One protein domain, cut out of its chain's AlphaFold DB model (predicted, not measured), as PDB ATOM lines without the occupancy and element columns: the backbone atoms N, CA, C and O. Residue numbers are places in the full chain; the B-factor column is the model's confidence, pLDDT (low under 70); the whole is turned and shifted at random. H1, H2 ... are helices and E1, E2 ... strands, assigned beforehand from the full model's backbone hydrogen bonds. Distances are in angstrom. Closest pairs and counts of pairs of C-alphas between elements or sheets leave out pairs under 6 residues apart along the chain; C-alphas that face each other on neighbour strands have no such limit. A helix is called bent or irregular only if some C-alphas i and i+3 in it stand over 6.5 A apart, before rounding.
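This is residues 42 to 185 of the 190 residues of an uncharacterized protein of Nitrosovibrio sp. Nv17 (UniProt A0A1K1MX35). Two lobes are joined by a long ribbon of two antiparallel strands, E2 and E4, which bend on their way and belong to both lobes. One lobe adds E1, E5, H1 and H4 to the ribbon; the other adds E3, H3, H2 and the long link before E3. The printed part has 144 residues with four named helices and five named strands, in the order E1 H1 E2 H2 E3 H3 E4 H4 E5; the class is mixed, helices and strands. The single sheet, strongly twisted, runs E3 E2 E4 E1 E5, all antiparallel. The whole is elongated, 51 by 31 by 27 A, and only just loose, close to compact, with a radius of gyration of the C-alphas of 17.8 A.

In the sheet, E2 is residues 68 to 82, 34.0 A long, and E4 is residues 146 to 159, 38.8 A. E1 is residues 42 to 47, beginning at C-alpha 42 (207.627, 259.564, 155.066); E3 is residues 119 to 124; E5 is residues 182 to 185, ending at C-alpha 185 (206.438, 259.225, 161.297). The helices are H1, residues 48 to 60, 19.4 A; H2, 88 to 100, 18.6 A; H3, 127 to 139, 18.3 A; and H4, 164 to 176, 18.7 A. H1 is irregular: C-alphas 49 and 52 are 7.0 A apart.

E2 bends by 83 degrees at residue 73 and E4 by 60 degrees at residue 149; N 70 and O 156 are 2.8 A apart, within hydrogen-bond range. Also within that range are N 155 and O 46 of E4 and E1, 2.8 A, N 42 and O 183 of E1 and E5, 2.9 A, and N 121 and O 80 of E3 and E2, 2.8 A. E3 and E5 are the edge strands. Three split strand-helix-strand units, two strands running the same way with another between them, have right-handed crossovers: E1 H1 E2, E3 H3 E4 and E4 H4 E5. H3 is on the sheet at a height of 9.3 A, over E2 and only just over E3 with 3 of its C-alphas; the closest C-alphas of H3 and E2, those of Ala 130 and His 78, are 6.2 A apart. H1 is on the opposite face, with C-alphas 48 and 153 of H1 and E4 closest at 6.4 A. H4 is on the sheet over E1, at a height of 9.6 A. H1 and H4 are close but not clearly touching, Ala 57 to Leu 173 being the closest C-alphas at 7.3 A. H2 only grazes the sheet, with residues 91 to 95, and is apart from H1, H3 and H4. In H3 and H4 every O i to N i+4 pair is within hydrogen-bond range; in H1 7 of 9 are, in H2 8 of 9.

The farthest C-alphas, those of Gly 141 and Ala 161, are 52.4 A apart. The printed part has no cut. The link from H2 to E3, residues 101 to 118, is long; its residues 107 to 108 pair antiparallel with residues 119 to 120 of E3. Mean pLDDT of the printed part is 96.2, and no printed residue is under 70.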
ATOM      1  N   GLU A  42     208.026 258.604 156.080       97.69
ATOM      2  CA  GLU A  42     207.627 259.564 155.066       97.69
ATOM      3  C   GLU A  42     208.879 260.007 154.323       97.69
ATOM      4  O   GLU A  42     209.876 260.395 154.936       97.69
ATOM      5  N   TRP A  43     208.829 259.908 153.003       98.12
ATOM      6  CA  TRP A  43     209.890 260.338 152.120       98.12
ATOM      7  C   TRP A  43     209.440 261.523 151.279       98.12
ATOM      8  O   TRP A  43     208.485 261.431 150.499       98.12
ATOM      9  N   GLY A  44     210.198 262.607 151.429       95.00
ATOM     10  CA  GLY A  44     210.098 263.824 150.647       95.00
ATOM     11  C   GLY A  44     208.774 264.564 150.801       95.00
ATOM     12  O   GLY A  44     207.819 264.099 151.419       95.00
ATOM     13  N   VAL A  45     208.739 265.752 150.202       94.75
ATOM     14  CA  VAL A  45     207.537 266.560 149.988       94.75
ATOM     15  C   VAL A  45     207.756 267.309 148.673       94.75
ATOM     16  O   VAL A  45     208.435 268.331 148.640       94.75
ATOM     17  N   PHE A  46     207.229 266.764 147.582       95.25
ATOM     18  CA  PHE A  46     207.502 267.230 146.220       95.25
ATOM     19  C   PHE A  46     206.312 267.999 145.654       95.25
ATOM     20  O   PHE A  46     205.162 267.641 145.918       95.25
ATOM     21  N   ILE A  47     206.571 269.025 144.847       93.56
ATOM     22  CA  ILE A  47     205.521 269.700 144.077       93.56
ATOM     23  C   ILE A  47     205.149 268.871 142.847       93.56
ATOM     24  O   ILE A  47     205.967 268.108 142.336       93.56
ATOM     25  N   GLU A  48     203.914 269.025 142.365       89.00
ATOM     26  CA  GLU A  48     203.393 268.272 141.213       89.00
ATOM     27  C   GLU A  48     204.355 268.198 140.006       89.00
ATOM     28  O   GLU A  48     204.585 267.075 139.540       89.00
ATOM     29  N   PRO A  49     204.995 269.304 139.566       86.31
ATOM     30  CA  PRO A  49     205.864 269.289 138.389       86.31
ATOM     31  C   PRO A  49     207.081 268.363 138.516       86.31
ATOM     32  O   PRO A  49     207.587 267.864 137.511       86.31
ATOM     33  N   ASP A  50     207.523 268.088 139.745       89.88
ATOM     34  CA  ASP A  50     208.697 267.258 140.027       89.88
ATOM     35  C   ASP A  50     208.331 265.774 140.209       89.88
ATOM     36  O   ASP A  50     209.203 264.905 140.299       89.88
ATOM     37  N   LEU A  51     207.035 265.431 140.230       93.00
ATOM     38  CA  LEU A  51     206.591 264.070 140.536       93.00
ATOM     39  C   LEU A  51     206.899 263.054 139.433       93.00
ATOM     40  O   LEU A  51     206.938 261.858 139.723       93.00
ATOM     41  N   GLY A  52     207.108 263.480 138.186       92.69
ATOM     42  CA  GLY A  52     207.460 262.581 137.082       92.69
ATOM     43  C   GLY A  52     208.759 261.807 137.356       92.69
ATOM     44  O   GLY A  52     208.713 260.578 137.494       92.69
ATOM     45  N   PRO A  53     209.905 262.502 137.496       93.44
ATOM     46  CA  PRO A  53     211.178 261.893 137.886       93.44
ATOM     47  C   PRO A  53     211.104 261.105 139.200       93.44
ATOM     48  O   PRO A  53     211.608 259.984 139.271       93.44
ATOM     49  N   VAL A  54     210.408 261.630 140.215       96.69
ATOM     50  CA  VAL A  54     210.250 260.958 141.517       96.69
ATOM     51  C   VAL A  54     209.526 259.615 141.372       96.69
ATOM     52  O   VAL A  54     209.999 258.587 141.860       96.69
ATOM     53  N   ARG A  55     208.405 259.570 140.637       96.31
ATOM     54  CA  ARG A  55     207.677 258.318 140.367       96.31
ATOM     55  C   ARG A  55     208.509 257.338 139.547       96.31
ATOM     56  O   ARG A  55     208.427 256.128 139.782       96.31
ATOM     57  N   ALA A  56     209.310 257.824 138.601       96.94
ATOM     58  CA  ALA A  56     210.229 256.975 137.851       96.94
ATOM     59  C   ALA A  56     211.267 256.324 138.782       96.94
ATOM     60  O   ALA A  56     211.435 255.106 138.724       96.94
ATOM     61  N   ALA A  57     211.871 257.081 139.700       97.00
ATOM     62  CA  ALA A  57     212.840 256.550 140.660       97.00
ATOM     63  C   ALA A  57     212.216 255.527 141.629       97.00
ATOM     64  O   ALA A  57     212.743 254.429 141.801       97.00
ATOM     65  N   ILE A  58     211.019 255.810 142.163       97.69
ATOM     66  CA  ILE A  58     210.235 254.854 142.974       97.69
ATOM     67  C   ILE A  58     210.030 253.526 142.229       97.69
ATOM     68  O   ILE A  58     210.094 252.445 142.820       97.69
ATOM     69  N   SER A  59     209.786 253.599 140.920       97.06
ATOM     70  CA  SER A  59     209.613 252.416 140.070       97.06
ATOM     71  C   SER A  59     210.897 251.617 139.939       97.06
ATOM     72  O   SER A  59     210.869 250.399 140.082       97.06
ATOM     73  N   GLN A  60     212.012 252.302 139.682       97.19
ATOM     74  CA  GLN A  60     213.325 251.680 139.516       97.19
ATOM     75  C   GLN A  60     213.775 250.972 140.799       97.19
ATOM     76  O   GLN A  60     214.336 249.883 140.734       97.19
ATOM     77  N   GLN A  61     213.433 251.521 141.968       96.44
ATOM     78  CA  GLN A  61     213.689 250.880 143.262       96.44
ATOM     79  C   GLN A  61     212.639 249.820 143.644       96.44
ATOM     80  O   GLN A  61     212.693 249.268 144.741       96.44
ATOM     81  N   SER A  62     211.673 249.501 142.771       96.62
ATOM     82  CA  SER A  62     210.609 248.521 143.046       96.62
ATOM     83  C   SER A  62     209.846 248.816 144.348       96.62
ATOM     84  O   SER A  62     209.604 247.923 145.159       96.62
ATOM     85  N   LEU A  63     209.509 250.091 144.574       97.31
ATOM     86  CA  LEU A  63     208.827 250.569 145.784       97.31
ATOM     87  C   LEU A  63     207.329 250.848 145.589       97.31
ATOM     88  O   LEU A  63     206.658 251.185 146.558       97.31
ATOM     89  N   ARG A  64     206.791 250.694 144.370       95.75
ATOM     90  CA  ARG A  64     205.403 251.067 144.019       95.75
ATOM     91  C   ARG A  64     204.336 250.483 144.951       95.75
ATOM     92  O   ARG A  64     203.422 251.204 145.315       95.75
ATOM     93  N   GLU A  65     204.486 249.223 145.350       95.12
ATOM     94  CA  GLU A  65     203.535 248.539 146.241       95.12
ATOM     95  C   GLU A  65     203.811 248.803 147.733       95.12
ATOM     96  O   GLU A  65     202.969 248.540 148.585       95.12
ATOM     97  N   ALA A  66     205.006 249.298 148.068       95.50
ATOM     98  CA  ALA A  66     205.450 249.476 149.449       95.50
ATOM     99  C   ALA A  66     205.166 250.882 150.000       95.50
ATOM    100  O   ALA A  66     205.233 251.086 151.214       95.50
ATOM    101  N   ILE A  67     204.898 251.856 149.124       96.62
ATOM    102  CA  ILE A  67     204.695 253.254 149.507       96.62
ATOM    103  C   ILE A  67     203.458 253.841 148.834       96.62
ATOM    104  O   ILE A  67     203.147 253.536 147.686       96.62
ATOM    105  N   VAL A  68     202.784 254.744 149.537       96.06
ATOM    106  CA  VAL A  68     201.576 255.421 149.061       96.06
ATOM    107  C   VAL A  68     201.847 256.915 148.925       96.06
ATOM    108  O   VAL A  68     202.406 257.534 149.829       96.06
ATOM    109  N   ALA A  69     201.432 257.505 147.805       96.94
ATOM    110  CA  ALA A  69     201.462 258.951 147.622       96.94
ATOM    111  C   ALA A  69     200.367 259.614 148.469       96.94
ATOM    112  O   ALA A  69     199.205 259.209 148.427       96.94
ATOM    113  N   LYS A  70     200.728 260.651 149.221       95.56
ATOM    114  CA  LYS A  70     199.822 261.402 150.086       95.56
ATOM    115  C   LYS A  70     199.980 262.892 149.814       95.56
ATOM    116  O   LYS A  70     201.067 263.438 149.993       95.56
ATOM    117  N   THR A  71     198.886 263.555 149.449       95.44
ATOM    118  CA  THR A  71     198.836 265.021 149.437       95.44
ATOM    119  C   THR A  71     198.995 265.538 150.864       95.44
ATOM    120  O   THR A  71     198.285 265.094 151.770       95.44
ATOM    121  N   VAL A  72     199.953 266.437 151.069       94.69
ATOM    122  CA  VAL A  72     200.270 267.014 152.380       94.69
ATOM    123  C   VAL A  72     199.465 268.290 152.581       94.69
ATOM    124  O   VAL A  72     198.653 268.376 153.498       94.69
ATOM    125  N   ASP A  73     199.677 269.252 151.693       95.25
ATOM    126  CA  ASP A  73     199.071 270.576 151.681       95.25
ATOM    127  C   ASP A  73     199.222 271.202 150.285       95.25
ATOM    128  O   ASP A  73     199.733 270.574 149.351       95.25
ATOM    129  N   GLU A  74     198.771 272.445 150.145       95.38
ATOM    130  CA  GLU A  74     199.107 273.291 149.008       95.38
ATOM    131  C   GLU A  74     200.001 274.437 149.466       95.38
ATOM    132  O   GLU A  74     199.811 274.997 150.548       95.38
ATOM    133  N   ILE A  75     200.965 274.799 148.625       95.00
ATOM    134  CA  ILE A  75     201.812 275.966 148.846       95.00
ATOM    135  C   ILE A  75     201.676 276.948 147.698       95.00
ATOM    136  O   ILE A  75     201.459 276.580 146.544       95.00
ATOM    137  N   THR A  76     201.884 278.212 148.028       96.25
ATOM    138  CA  THR A  76     202.080 279.252 147.032       96.25
ATOM    139  C   THR A  76     203.500 279.167 146.481       96.25
ATOM    140  O   THR A  76     204.460 279.176 147.246       96.25
ATOM    141  N   VAL A  77     203.634 279.121 145.158       96.62
ATOM    142  CA  VAL A  77     204.915 279.180 144.444       96.62
ATOM    143  C   VAL A  77     204.922 280.305 143.418       96.62
ATOM    144  O   VAL A  77     203.876 280.727 142.913       96.62
ATOM    145  N   HIS A  78     206.121 280.748 143.063       98.06
ATOM    146  CA  HIS A  78     206.376 281.722 142.014       98.06
ATOM    147  C   HIS A  78     206.880 281.001 140.766       98.06
ATOM    148  O   HIS A  78     207.971 280.441 140.744       98.06
ATOM    149  N   TRP A  79     206.066 280.992 139.719       97.81
ATOM    150  CA  TRP A  79     206.342 280.300 138.471       97.81
ATOM    151  C   TRP A  79     206.859 281.268 137.415       97.81
ATOM    152  O   TRP A  79     206.132 282.169 136.976       97.81
ATOM    153  N   ILE A  80     208.098 281.061 136.974       98.38
ATOM    154  CA  ILE A  80     208.649 281.777 135.828       98.38
ATOM    155  C   ILE A  80     208.284 281.013 134.566       98.38
ATOM    156  O   ILE A  80     208.644 279.848 134.410       98.38
ATOM    157  N   HIS A  81     207.590 281.671 133.644       98.44
ATOM    158  CA  HIS A  81     207.220 281.048 132.380       98.44
ATOM    159  C   HIS A  81     207.052 282.056 131.249       98.44
ATOM    160  O   HIS A  81     206.817 283.244 131.470       98.44
ATOM    161  N   ILE A  82     207.138 281.559 130.019       98.69
ATOM    162  CA  ILE A  82     206.618 282.246 128.837       98.69
ATOM    163  C   ILE A  82     205.173 281.765 128.642       98.69
ATOM    164  O   ILE A  82     204.976 280.546 128.564       98.69
ATOM    165  N   PRO A  83     204.176 282.669 128.556       98.31
ATOM    166  CA  PRO A  83     202.771 282.299 128.371       98.31
ATOM    167  C   PRO A  83     202.520 281.418 127.133       98.31
ATOM    168  O   PRO A  83     203.349 281.414 126.217       98.31
ATOM    169  N   PRO A  84     201.375 280.711 127.061       98.31
ATOM    170  CA  PRO A  84     201.010 279.867 125.924       98.31
ATOM    171  C   PRO A  84     201.195 280.542 124.559       98.31
ATOM    172  O   PRO A  84     200.620 281.592 124.275       98.31
ATOM    173  N   LEU A  85     201.980 279.916 123.677       98.12
ATOM    174  CA  LEU A  85     202.327 280.473 122.359       98.12
ATOM    175  C   LEU A  85     201.343 280.082 121.238       98.12
ATOM    176  O   LEU A  85     201.564 280.397 120.065       98.12
ATOM    177  N   GLY A  86     200.254 279.394 121.584       95.69
ATOM    178  CA  GLY A  86     199.154 279.033 120.683       95.69
ATOM    179  C   GLY A  86     199.419 277.844 119.755       95.69
ATOM    180  O   GLY A  86     198.490 277.370 119.113       95.69
ATOM    181  N   SER A  87     200.655 277.341 119.665       97.38
ATOM    182  CA  SER A  87     200.949 276.056 119.016       97.38
ATOM    183  C   SER A  87     202.287 275.472 119.464       97.38
ATOM    184  O   SER A  87     203.229 276.204 119.788       97.38
ATOM    185  N   ARG A  88     202.420 274.144 119.363       97.25
ATOM    186  CA  ARG A  88     203.689 273.434 119.590       97.25
ATOM    187  C   ARG A  88     204.827 273.952 118.707       97.25
ATOM    188  O   ARG A  88     205.965 274.038 119.158       97.25
ATOM    189  N   ALA A  89     204.542 274.330 117.459       98.19
ATOM    190  CA  ALA A  89     205.552 274.872 116.546       98.19
ATOM    191  C   ALA A  89     206.105 276.226 117.029       98.19
ATOM    192  O   ALA A  89     207.314 276.455 116.975       98.19
ATOM    193  N   ARG A  90     205.240 277.110 117.547       98.38
ATOM    194  CA  ARG A  90     205.666 278.399 118.115       98.38
ATOM    195  C   ARG A  90     206.436 278.217 119.421       98.38
ATOM    196  O   ARG A  90     207.450 278.889 119.598       98.38
ATOM    197  N   ALA A  91     206.019 277.276 120.272       98.44
ATOM    198  CA  ALA A  91     206.767 276.899 121.471       98.44
ATOM    199  C   ALA A  91     208.177 276.400 121.122       98.44
ATOM    200  O   ALA A  91     209.156 276.980 121.583       98.44
ATOM    201  N   LYS A  92     208.299 275.434 120.202       98.06
ATOM    202  CA  LYS A  92     209.600 274.937 119.720       98.06
ATOM    203  C   LYS A  92     210.485 276.042 119.139       98.06
ATOM    204  O   LYS A  92     211.674 276.091 119.434       98.06
ATOM    205  N   LYS A  93     209.918 276.959 118.346       98.38
ATOM    206  CA  LYS A  93     210.669 278.112 117.822       98.38
ATOM    207  C   LYS A  93     211.218 278.983 118.955       98.38
ATOM    208  O   LYS A  93     212.383 279.367 118.909       98.38
ATOM    209  N   LYS A  94     210.397 279.277 119.968       98.50
ATOM    210  CA  LYS A  94     210.816 280.073 121.126       98.50
ATOM    211  C   LYS A  94     211.882 279.354 121.959       98.50
ATOM    212  O   LYS A  94     212.830 280.004 122.376       98.50
ATOM    213  N   MET A  95     211.787 278.038 122.137       98.50
ATOM    214  CA  MET A  95     212.836 277.237 122.785       98.50
ATOM    215  C   MET A  95     214.181 277.375 122.056       98.50
ATOM    216  O   MET A  95     215.177 277.717 122.678       98.50
ATOM    217  N   GLY A  96     214.198 277.285 120.721       98.31
ATOM    218  CA  GLY A  96     215.425 277.519 119.944       98.31
ATOM    219  C   GLY A  96     215.950 278.968 119.987       98.31
ATOM    220  O   GLY A  96     217.109 279.230 119.667       98.31
ATOM    221  N   GLU A  97     215.124 279.951 120.357       98.06
ATOM    222  CA  GLU A  97     215.601 281.296 120.709       98.06
ATOM    223  C   GLU A  97     216.263 281.300 122.093       98.06
ATOM    224  O   GLU A  97     217.331 281.886 122.230       98.06
ATOM    225  N   LEU A  98     215.679 280.618 123.085       98.38
ATOM    226  CA  LEU A  98     216.259 280.471 124.426       98.38
ATOM    227  C   LEU A  98     217.619 279.757 124.388       98.38
ATOM    228  O   LEU A  98     218.564 280.239 125.011       98.38
ATOM    229  N   ASP A  99     217.750 278.692 123.594       97.94
ATOM    230  CA  ASP A  99     219.020 277.976 123.405       97.94
ATOM    231  C   ASP A  99     220.124 278.892 122.874       97.94
ATOM    232  O   ASP A  99     221.244 278.898 123.382       97.94
ATOM    233  N   ARG A 100     219.805 279.730 121.878       97.94
ATOM    234  CA  ARG A 100     220.757 280.699 121.307       97.94
ATOM    235  C   ARG A 100     221.161 281.796 122.292       97.94
ATOM    236  O   ARG A 100     222.214 282.398 122.112       97.94
ATOM    237  N   LEU A 101     220.347 282.046 123.315       97.50
ATOM    238  CA  LEU A 101     220.665 282.943 124.429       97.50
ATOM    239  C   LEU A 101     221.419 282.232 125.570       97.50
ATOM    240  O   LEU A 101     221.679 282.846 126.605       97.50
ATOM    241  N   GLY A 102     221.755 280.945 125.417       96.44
ATOM    242  CA  GLY A 102     222.433 280.153 126.445       96.44
ATOM    243  C   GLY A 102     221.568 279.897 127.680       96.44
ATOM    244  O   GLY A 102     222.087 279.724 128.783       96.44
ATOM    245  N   VAL A 103     220.243 279.937 127.531       96.81
ATOM    246  CA  VAL A 103     219.307 279.637 128.615       96.81
ATOM    247  C   VAL A 103     219.092 278.130 128.671       96.81
ATOM    248  O   VAL A 103     218.778 277.510 127.665       96.81
ATOM    249  N   THR A 104     219.230 277.550 129.857       92.31
ATOM    250  CA  THR A 104     218.969 276.132 130.141       92.31
ATOM    251  C   THR A 104     217.857 276.007 131.182       92.31
ATOM    252  O   THR A 104     217.439 277.010 131.761       92.31
ATOM    253  N   GLY A 105     217.384 274.784 131.447       90.31
ATOM    254  CA  GLY A 105     216.419 274.539 132.528       90.31
ATOM    255  C   GLY A 105     215.005 275.035 132.220       90.31
ATOM    256  O   GLY A 105     214.318 275.541 133.102       90.31
ATOM    257  N   TYR A 106     214.576 274.915 130.964       96.00
ATOM    258  CA  TYR A 106     213.217 275.235 130.550       96.00
ATOM    259  C   TYR A 106     212.536 274.008 129.926       96.00
ATOM    260  O   TYR A 106     213.190 273.164 129.314       96.00
ATOM    261  N   THR A 107     211.210 273.939 130.041       95.56
ATOM    262  CA  THR A 107     210.410 272.793 129.585       95.56
ATOM    263  C   THR A 107     209.159 273.272 128.856       95.56
ATOM    264  O   THR A 107     208.455 274.166 129.329       95.56
ATOM    265  N   HIS A 108     208.863 272.679 127.697       97.00
ATOM    266  CA  HIS A 108     207.593 272.894 126.995       97.00
ATOM    267  C   HIS A 108     206.475 272.145 127.726       97.00
ATOM    268  O   HIS A 108     206.573 270.941 127.938       97.00
ATOM    269  N   ILE A 109     205.414 272.865 128.092       95.19
ATOM    270  CA  ILE A 109     204.184 272.277 128.624       95.19
ATOM    271  C   ILE A 109     203.364 271.698 127.463       95.19
ATOM    272  O   ILE A 109     202.844 272.445 126.627       95.19
ATOM    273  N   ASP A 110     203.289 270.371 127.382       94.56
ATOM    274  CA  ASP A 110     202.565 269.616 126.347       94.56
ATOM    275  C   ASP A 110     201.559 268.670 127.016       94.56
ATOM    276  O   ASP A 110     201.722 267.453 127.017       94.56
ATOM    277  N   ASP A 111     200.553 269.263 127.655       90.81
ATOM    278  CA  ASP A 111     199.462 268.578 128.349       90.81
ATOM    279  C   ASP A 111     198.090 269.141 127.919       90.81
ATOM    280  O   ASP A 111     197.997 270.005 127.041       90.81
ATOM    281  N   GLU A 112     197.018 268.637 128.535       91.25
ATOM    282  CA  GLU A 112     195.631 269.054 128.281       91.25
ATOM    283  C   GLU A 112     195.198 270.277 129.120       91.25
ATOM    284  O   GLU A 112     194.006 270.534 129.294       91.25
ATOM    285  N   SER A 113     196.141 271.049 129.671       92.25
ATOM    286  CA  SER A 113     195.836 272.213 130.509       92.25
ATOM    287  C   SER A 113     195.703 273.516 129.709       92.25
ATOM    288  O   SER A 113     196.134 273.638 128.561       92.25
ATOM    289  N   ILE A 114     195.192 274.566 130.365       94.56
ATOM    290  CA  ILE A 114     195.190 275.940 129.825       94.56
ATOM    291  C   ILE A 114     196.601 276.491 129.556       94.56
ATOM    292  O   ILE A 114     196.755 277.505 128.878       94.56
ATOM    293  N   TRP A 115     197.630 275.841 130.105       95.69
ATOM    294  CA  TRP A 115     199.032 276.213 129.954       95.69
ATOM    295  C   TRP A 115     199.714 275.479 128.804       95.69
ATOM    296  O   TRP A 115     200.911 275.673 128.592       95.69
ATOM    297  N   THR A 116     198.983 274.656 128.049       96.81
ATOM    298  CA  THR A 116     199.528 273.964 126.885       96.81
ATOM    299  C   THR A 116     200.225 274.952 125.941       96.81
ATOM    300  O   THR A 116     199.742 276.051 125.662       96.81
ATOM    301  N   HIS A 117     201.427 274.595 125.492       97.94
ATOM    302  CA  HIS A 117     202.335 275.440 124.703       97.94
ATOM    303  C   HIS A 117     202.955 276.647 125.429       97.94
ATOM    304  O   HIS A 117     203.565 277.497 124.770       97.94
ATOM    305  N   ALA A 118     202.851 276.727 126.755       98.25
ATOM    306  CA  ALA A 118     203.728 277.567 127.566       98.25
ATOM    307  C   ALA A 118     205.137 276.957 127.654       98.25
ATOM    308  O   ALA A 118     205.349 275.768 127.387       98.25
ATOM    309  N   ILE A 119     206.108 277.773 128.062       98.38
ATOM    310  CA  ILE A 119     207.461 277.311 128.391       98.38
ATOM    311  C   ILE A 119     207.706 277.618 129.863       98.38
ATOM    312  O   ILE A 119     207.843 278.784 130.230       98.38
ATOM    313  N   SER A 120     207.746 276.579 130.694       96.94
ATOM    314  CA  SER A 120     208.119 276.691 132.104       96.94
ATOM    315  C   SER A 120     209.623 276.909 132.221       96.94
ATOM    316  O   SER A 120     210.391 276.269 131.507       96.94
ATOM    317  N   MET A 121     210.038 277.799 133.116       97.12
ATOM    318  CA  MET A 121     211.440 278.141 133.383       97.12
ATOM    319  C   MET A 121     211.786 278.026 134.878       97.12
ATOM    320  O   MET A 121     212.765 278.618 135.335       97.12
ATOM    321  N   GLY A 122     210.960 277.301 135.639       94.38
ATOM    322  CA  GLY A 122     211.176 277.007 137.056       94.38
ATOM    323  C   GLY A 122     210.059 277.499 137.977       94.38
ATOM    324  O   GLY A 122     209.360 278.474 137.683       94.38
ATOM    325  N   TYR A 123     209.914 276.800 139.101       95.50
ATOM    326  CA  TYR A 123     209.072 277.172 140.233       95.50
ATOM    327  C   TYR A 123     209.979 277.523 141.412       95.50
ATOM    328  O   TYR A 123     210.961 276.829 141.654       95.50
ATOM    329  N   PHE A 124     209.645 278.589 142.129       95.25
ATOM    330  CA  PHE A 124     210.438 279.115 143.237       95.25
ATOM    331  C   PHE A 124     209.558 279.274 144.473       95.25
ATOM    332  O   PHE A 124     208.366 279.584 144.356       95.25
ATOM    333  N   HIS A 125     210.130 279.056 145.654       92.81
ATOM    334  CA  HIS A 125     209.378 279.091 146.907       92.81
ATOM    335  C   HIS A 125     209.151 280.519 147.389       92.81
ATOM    336  O   HIS A 125     208.137 280.796 148.029       92.81
ATOM    337  N   THR A 126     210.069 281.429 147.061       95.94
ATOM    338  CA  THR A 126     209.986 282.832 147.467       95.94
ATOM    339  C   THR A 126     209.946 283.776 146.268       95.94
ATOM    340  O   THR A 126     210.383 283.456 145.158       95.94
ATOM    341  N   ALA A 127     209.391 284.968 146.488       97.00
ATOM    342  CA  ALA A 127     209.350 286.007 145.466       97.00
ATOM    343  C   ALA A 127     210.758 286.508 145.110       97.00
ATOM    344  O   ALA A 127     211.003 286.840 143.954       97.00
ATOM    345  N   GLU A 128     211.663 286.542 146.090       98.19
ATOM    346  CA  GLU A 128     213.059 286.961 145.935       98.19
ATOM    347  C   GLU A 128     213.823 286.003 145.012       98.19
ATOM    348  O   GLU A 128     214.345 286.437 143.988       98.19
ATOM    349  N   GLU A 129     213.753 284.691 145.267       97.56
ATOM    350  CA  GLU A 129     214.354 283.665 144.400       97.56
ATOM    351  C   GLU A 129     213.874 283.787 142.945       97.56
ATOM    352  O   GLU A 129     214.665 283.727 141.998       97.56
ATOM    353  N   ALA A 130     212.569 284.001 142.749       98.06
ATOM    354  CA  ALA A 130     212.000 284.180 141.418       98.06
ATOM    355  C   ALA A 130     212.466 285.482 140.748       98.06
ATOM    356  O   ALA A 130     212.659 285.526 139.531       98.06
ATOM    357  N   GLN A 131     212.628 286.560 141.514       98.38
ATOM    358  CA  GLN A 131     213.111 287.840 140.998       98.38
ATOM    359  C   GLN A 131     214.576 287.756 140.573       98.38
ATOM    360  O   GLN A 131     214.903 288.218 139.475       98.38
ATOM    361  N   ASP A 132     215.425 287.104 141.365       98.19
ATOM    362  CA  ASP A 132     216.838 286.892 141.049       98.19
ATOM    363  C   ASP A 132     217.008 286.014 139.805       98.19
ATOM    364  O   ASP A 132     217.727 286.373 138.863       98.19
ATOM    365  N   ALA A 133     216.265 284.907 139.726       97.62
ATOM    366  CA  ALA A 133     216.251 284.054 138.541       97.62
ATOM    367  C   ALA A 133     215.737 284.807 137.299       97.62
ATOM    368  O   ALA A 133     216.334 284.729 136.218       97.62
ATOM    369  N   MET A 134     214.672 285.605 137.437       98.19
ATOM    370  CA  MET A 134     214.167 286.462 136.360       98.19
ATOM    371  C   MET A 134     215.207 287.500 135.920       98.19
ATOM    372  O   MET A 134     215.344 287.760 134.721       98.19
ATOM    373  N   ALA A 135     215.960 288.093 136.849       98.06
ATOM    374  CA  ALA A 135     217.038 289.024 136.531       98.06
ATOM    375  C   ALA A 135     218.146 288.334 135.720       98.06
ATOM    376  O   ALA A 135     218.567 288.877 134.696       98.06
ATOM    377  N   ALA A 136     218.539 287.112 136.089       96.50
ATOM    378  CA  ALA A 136     219.498 286.313 135.326       96.50
ATOM    379  C   ALA A 136     218.994 286.001 133.901       96.50
ATOM    380  O   ALA A 136     219.726 286.186 132.923       96.50
ATOM    381  N   TYR A 137     217.720 285.619 133.740       97.31
ATOM    382  CA  TYR A 137     217.118 285.445 132.413       97.31
ATOM    383  C   TYR A 137     217.113 286.748 131.605       97.31
ATOM    384  O   TYR A 137     217.415 286.750 130.407       97.31
ATOM    385  N   ARG A 138     216.830 287.884 132.249       97.31
ATOM    386  CA  ARG A 138     216.854 289.197 131.594       97.31
ATOM    387  C   ARG A 138     218.265 289.617 131.179       97.31
ATOM    388  O   ARG A 138     218.410 290.184 130.093       97.31
ATOM    389  N   GLN A 139     219.294 289.326 131.966       97.31
ATOM    390  CA  GLN A 139     220.686 289.588 131.581       97.31
ATOM    391  C   GLN A 139     221.084 288.801 130.323       97.31
ATOM    392  O   GLN A 139     221.771 289.340 129.462       97.31
ATOM    393  N   ARG A 140     220.550 287.585 130.149       96.69
ATOM    394  CA  ARG A 140     220.709 286.775 128.925       96.69
ATOM    395  C   ARG A 140     219.825 287.217 127.754       96.69
ATOM    396  O   ARG A 140     219.838 286.589 126.708       96.69
ATOM    397  N   GLY A 141     219.038 288.283 127.902       97.44
ATOM    398  CA  GLY A 141     218.200 288.824 126.826       97.44
ATOM    399  C   GLY A 141     216.777 288.262 126.756       97.44
ATOM    400  O   GLY A 141     216.021 288.642 125.862       97.44
ATOM    401  N   VAL A 142     216.347 287.427 127.706       98.00
ATOM    402  CA  VAL A 142     214.954 286.954 127.753       98.00
ATOM    403  C   VAL A 142     214.035 288.106 128.164       98.00
ATOM    404  O   VAL A 142     214.246 288.768 129.183       98.00
ATOM    405  N   ARG A 143     213.009 288.381 127.352       97.06
ATOM    406  CA  ARG A 143     212.016 289.450 127.599       97.06
ATOM    407  C   ARG A 143     210.571 288.957 127.634       97.06
ATOM    408  O   ARG A 143     209.700 289.687 128.078       97.06
ATOM    409  N   SER A 144     210.319 287.734 127.174       97.56
ATOM    410  CA  SER A 144     208.976 287.150 127.066       97.56
ATOM    411  C   SER A 144     208.523 286.370 128.302       97.56
ATOM    412  O   SER A 144     207.402 285.873 128.311       97.56
ATOM    413  N   ALA A 145     209.395 286.204 129.298       98.50
ATOM    414  CA  ALA A 145     209.068 285.492 130.527       98.50
ATOM    415  C   ALA A 145     208.392 286.424 131.542       98.50
ATOM    416  O   ALA A 145     208.756 287.597 131.663       98.50
ATOM    417  N   ILE A 146     207.446 285.877 132.299       98.62
ATOM    418  CA  ILE A 146     206.741 286.539 133.399       98.62
ATOM    419  C   ILE A 146     206.830 285.689 134.669       98.62
ATOM    420  O   ILE A 146     207.095 284.490 134.594       98.62
ATOM    421  N   ILE A 147     206.597 286.314 135.825       98.50
ATOM    422  CA  ILE A 147     206.409 285.621 137.105       98.50
ATOM    423  C   ILE A 147     204.908 285.581 137.386       98.50
ATOM    424  O   ILE A 147     204.259 286.627 137.373       98.50
ATOM    425  N   ALA A 148     204.362 284.397 137.650       97.62
ATOM    426  CA  ALA A 148     202.993 284.220 138.121       97.62
ATOM    427  C   ALA A 148     202.981 283.456 139.444       97.62
ATOM    428  O   ALA A 148     203.772 282.539 139.644       97.62
ATOM    429  N   THR A 149     202.063 283.808 140.333       97.00
ATOM    430  CA  THR A 149     201.868 283.097 141.597       97.00
ATOM    431  C   THR A 149     200.851 281.975 141.408       97.00
ATOM    432  O   THR A 149     199.818 282.187 140.771       97.00
ATOM    433  N   ARG A 150     201.123 280.782 141.947       94.38
ATOM    434  CA  ARG A 150     200.229 279.616 141.849       94.38
ATOM    435  C   ARG A 150     200.142 278.877 143.179       94.38
ATOM    436  O   ARG A 150     201.155 278.744 143.851       94.38
ATOM    437  N   SER A 151     198.958 278.359 143.504       95.25
ATOM    438  CA  SER A 151     198.815 277.310 144.519       95.25
ATOM    439  C   SER A 151     199.140 275.966 143.870       95.25
ATOM    440  O   SER A 151     198.601 275.663 142.800       95.25
ATOM    441  N   ILE A 152     200.052 275.193 144.459       93.88
ATOM    442  CA  ILE A 152     200.427 273.858 143.981       93.88
ATOM    443  C   ILE A 152     200.406 272.877 145.148       93.88
ATOM    444  O   ILE A 152     200.974 273.137 146.211       93.88
ATOM    445  N   ALA A 153     199.779 271.725 144.918       94.31
ATOM    446  CA  ALA A 153     199.755 270.624 145.864       94.31
ATOM    447  C   ALA A 153     201.145 270.004 146.040       94.31
ATOM    448  O   ALA A 153     201.864 269.746 145.066       94.31
ATOM    449  N   ARG A 154     201.490 269.700 147.291       95.75
ATOM    450  CA  ARG A 154     202.680 268.929 147.636       95.75
ATOM    451  C   ARG A 154     202.318 267.502 147.996       95.75
ATOM    452  O   ARG A 154     201.336 267.246 148.690       95.75
ATOM    453  N   THR A 155     203.135 266.567 147.534       97.50
ATOM    454  CA  THR A 155     202.944 265.132 147.731       97.50
ATOM    455  C   THR A 155     204.150 264.535 148.440       97.50
ATOM    456  O   THR A 155     205.283 264.688 147.985       97.50
ATOM    457  N   ALA A 156     203.892 263.820 149.528       97.44
ATOM    458  CA  ALA A 156     204.860 262.962 150.198       97.44
ATOM    459  C   ALA A 156     204.597 261.492 149.849       97.44
ATOM    460  O   ALA A 156     203.484 261.129 149.455       97.44
ATOM    461  N   PHE A 157     205.599 260.633 150.027       98.00
ATOM    462  CA  PHE A 157     205.451 259.189 149.842       98.00
ATOM    463  C   PHE A 157     205.631 258.461 151.168       98.00
ATOM    464  O   PHE A 157     206.647 258.610 151.838       98.00
ATOM    465  N   VAL A 158     204.638 257.666 151.554       97.81
ATOM    466  CA  VAL A 158     204.552 257.088 152.895       97.81
ATOM    467  C   VAL A 158     204.632 255.571 152.838       97.81
ATOM    468  O   VAL A 158     203.804 254.936 152.189       97.81
ATOM    469  N   ALA A 159     205.574 254.992 153.578       97.25
ATOM    470  CA  ALA A 159     205.643 253.562 153.851       97.25
ATOM    471  C   ALA A 159     205.031 253.273 155.228       97.25
ATOM    472  O   ALA A 159     205.546 253.735 156.251       97.25
ATOM    473  N   GLN A 160     203.941 252.504 155.264       94.81
ATOM    474  CA  GLN A 160     203.407 251.949 156.511       94.81
ATOM    475  C   GLN A 160     204.103 250.614 156.793       94.81
ATOM    476  O   GLN A 160     204.267 249.819 155.873       94.81
ATOM    477  N   ALA A 161     204.513 250.371 158.043       92.62
ATOM    478  CA  ALA A 161     205.192 249.139 158.461       92.62
ATOM    479  C   ALA A 161     206.339 248.714 157.509       92.62
ATOM    480  O   ALA A 161     206.393 247.587 157.021       92.62
ATOM    481  N   ALA A 162     207.253 249.644 157.227       95.38
ATOM    482  CA  ALA A 162     208.371 249.468 156.313       95.38
ATOM    483  C   ALA A 162     209.291 248.312 156.740       95.38
ATOM    484  O   ALA A 162     209.824 248.298 157.852       95.38
ATOM    485  N   SER A 163     209.524 247.378 155.813       95.62
ATOM    486  CA  SER A 163     210.534 246.324 155.956       95.62
ATOM    487  C   SER A 163     211.954 246.898 155.902       95.62
ATOM    488  O   SER A 163     212.166 247.998 155.388       95.62
ATOM    489  N   GLU A 164     212.956 246.136 156.345       95.81
ATOM    490  CA  GLU A 164     214.363 246.547 156.212       95.81
ATOM    491  C   GLU A 164     214.764 246.841 154.761       95.81
ATOM    492  O   GLU A 164     215.509 247.784 154.497       95.81
ATOM    493  N   GLU A 165     214.242 246.070 153.804       96.62
ATOM    494  CA  GLU A 165     214.497 246.297 152.381       96.62
ATOM    495  C   GLU A 165     213.839 247.593 151.889       96.62
ATOM    496  O   GLU A 165     214.466 248.369 151.168       96.62
ATOM    497  N   THR A 166     212.608 247.873 152.328       97.50
ATOM    498  CA  THR A 166     211.923 249.144 152.050       97.50
ATOM    499  C   THR A 166     212.726 250.323 152.599       97.50
ATOM    500  O   THR A 166     212.927 251.303 151.886       97.50
ATOM    501  N   ILE A 167     213.229 250.213 153.833       97.19
ATOM    502  CA  ILE A 167     214.056 251.244 154.474       97.19
ATOM    503  C   ILE A 167     215.325 251.490 153.649       97.19
ATOM    504  O   ILE A 167     215.585 252.631 153.276       97.19
ATOM    505  N   ARG A 168     216.074 250.438 153.286       97.81
ATOM    506  CA  ARG A 168     217.299 250.569 152.472       97.81
ATOM    507  C   ARG A 168     217.048 251.265 151.134       97.81
ATOM    508  O   ARG A 168     217.832 252.123 150.730       97.81
ATOM    509  N   ARG A 169     215.965 250.904 150.442       97.94
ATOM    510  CA  ARG A 169     215.595 251.500 149.148       97.94
ATOM    511  C   ARG A 169     215.188 252.964 149.282       97.94
ATOM    512  O   ARG A 169     215.595 253.773 148.457       97.94
ATOM    513  N   LEU A 170     214.433 253.313 150.324       97.44
ATOM    514  CA  LEU A 170     214.074 254.703 150.606       97.44
ATOM    515  C   LEU A 170     215.298 255.551 150.963       97.44
ATOM    516  O   LEU A 170     215.407 256.675 150.487       97.44
ATOM    517  N   THR A 171     216.255 255.011 151.721       96.69
ATOM    518  CA  THR A 171     217.527 255.701 151.994       96.69
ATOM    519  C   THR A 171     218.338 255.931 150.718       96.69
ATOM    520  O   THR A 171     218.963 256.976 150.570       96.69
ATOM    521  N   ARG A 172     218.311 254.997 149.758       96.38
ATOM    522  CA  ARG A 172     218.933 255.220 148.444       96.38
ATOM    523  C   ARG A 172     218.240 256.347 147.674       96.38
ATOM    524  O   ARG A 172     218.927 257.199 147.124       96.38
ATOM    525  N   LEU A 173     216.906 256.384 147.675       96.75
ATOM    526  CA  LEU A 173     216.164 257.478 147.045       96.75
ATOM    527  C   LEU A 173     216.479 258.839 147.684       96.75
ATOM    528  O   LEU A 173     216.643 259.815 146.968       96.75
ATOM    529  N   GLU A 174     216.629 258.919 149.005       95.81
ATOM    530  CA  GLU A 174     217.056 260.160 149.668       95.81
ATOM    531  C   GLU A 174     218.431 260.648 149.171       95.81
ATOM    532  O   GLU A 174     218.624 261.841 148.966       95.81
ATOM    533  N   GLN A 175     219.370 259.736 148.895       94.88
ATOM    534  CA  GLN A 175     220.687 260.085 148.342       94.88
ATOM    535  C   GLN A 175     220.622 260.533 146.873       94.88
ATOM    536  O   GLN A 175     221.393 261.397 146.461       94.88
ATOM    537  N   GLU A 176     219.717 259.951 146.082       94.38
ATOM    538  CA  GLU A 176     219.481 260.332 144.680       94.38
ATOM    539  C   GLU A 176     218.770 261.696 144.559       94.38
ATOM    540  O   GLU A 176     218.911 262.375 143.541       94.38
ATOM    541  N   PHE A 177     218.042 262.115 145.600       95.19
ATOM    542  CA  PHE A 177     217.284 263.366 145.670       95.19
ATOM    543  C   PHE A 177     217.704 264.169 146.915       95.19
ATOM    544  O   PHE A 177     216.968 264.170 147.905       95.19
ATOM    545  N   PRO A 178     218.857 264.865 146.891       86.31
ATOM    546  CA  PRO A 178     219.459 265.471 148.085       86.31
ATOM    547  C   PRO A 178     218.623 266.586 148.735       86.31
ATOM    548  O   PRO A 178     218.804 266.870 149.917       86.31
ATOM    549  N   ASP A 179     217.684 267.187 147.998       88.62
ATOM    550  CA  ASP A 179     216.738 268.177 148.533       88.62
ATOM    551  C   ASP A 179     215.500 267.528 149.191       88.62
ATOM    552  O   ASP A 179     214.658 268.207 149.785       88.62
ATOM    553  N   SER A 180     215.376 266.198 149.109       94.69
ATOM    554  CA  SER A 180     214.358 265.414 149.807       94.69
ATOM    555  C   SER A 180     214.849 264.971 151.188       94.69
ATOM    556  O   SER A 180     216.043 264.937 151.468       94.69
ATOM    557  N   LYS A 181     213.913 264.619 152.074       95.38
ATOM    558  CA  LYS A 181     214.218 264.092 153.411       95.38
ATOM    559  C   LYS A 181     213.436 262.817 153.665       95.38
ATOM    560  O   LYS A 181     212.255 262.748 153.326       95.38
ATOM    561  N   LEU A 182     214.067 261.836 154.295       97.25
ATOM    562  CA  LEU A 182     213.425 260.637 154.812       97.25
ATOM    563  C   LEU A 182     213.278 260.757 156.328       97.25
ATOM    564  O   LEU A 182     214.257 260.880 157.062       97.25
ATOM    565  N   GLN A 183     212.046 260.695 156.820       96.75
ATOM    566  CA  GLN A 183     211.766 260.848 158.244       96.75
ATOM    567  C   GLN A 183     210.863 259.747 158.784       96.75
ATOM    568  O   GLN A 183     209.991 259.219 158.095       96.75
ATOM    569  N   ARG A 184     211.068 259.411 160.061       96.12
ATOM    570  CA  ARG A 184     210.159 258.539 160.805       96.12
ATOM    571  C   ARG A 184     208.900 259.312 161.172       96.12
ATOM    572  O   ARG A 184     208.985 260.399 161.733       96.12
ATOM    573  N   ILE A 185     207.750 258.705 160.910       95.69
ATOM    574  CA  ILE A 185     206.438 259.225 161.297       95.69
ATOM    575  C   ILE A 185     205.721 258.225 162.204       95.69
ATOM    576  O   ILE A 185     206.084 257.047 162.271       95.69
TER     577      ILE A 185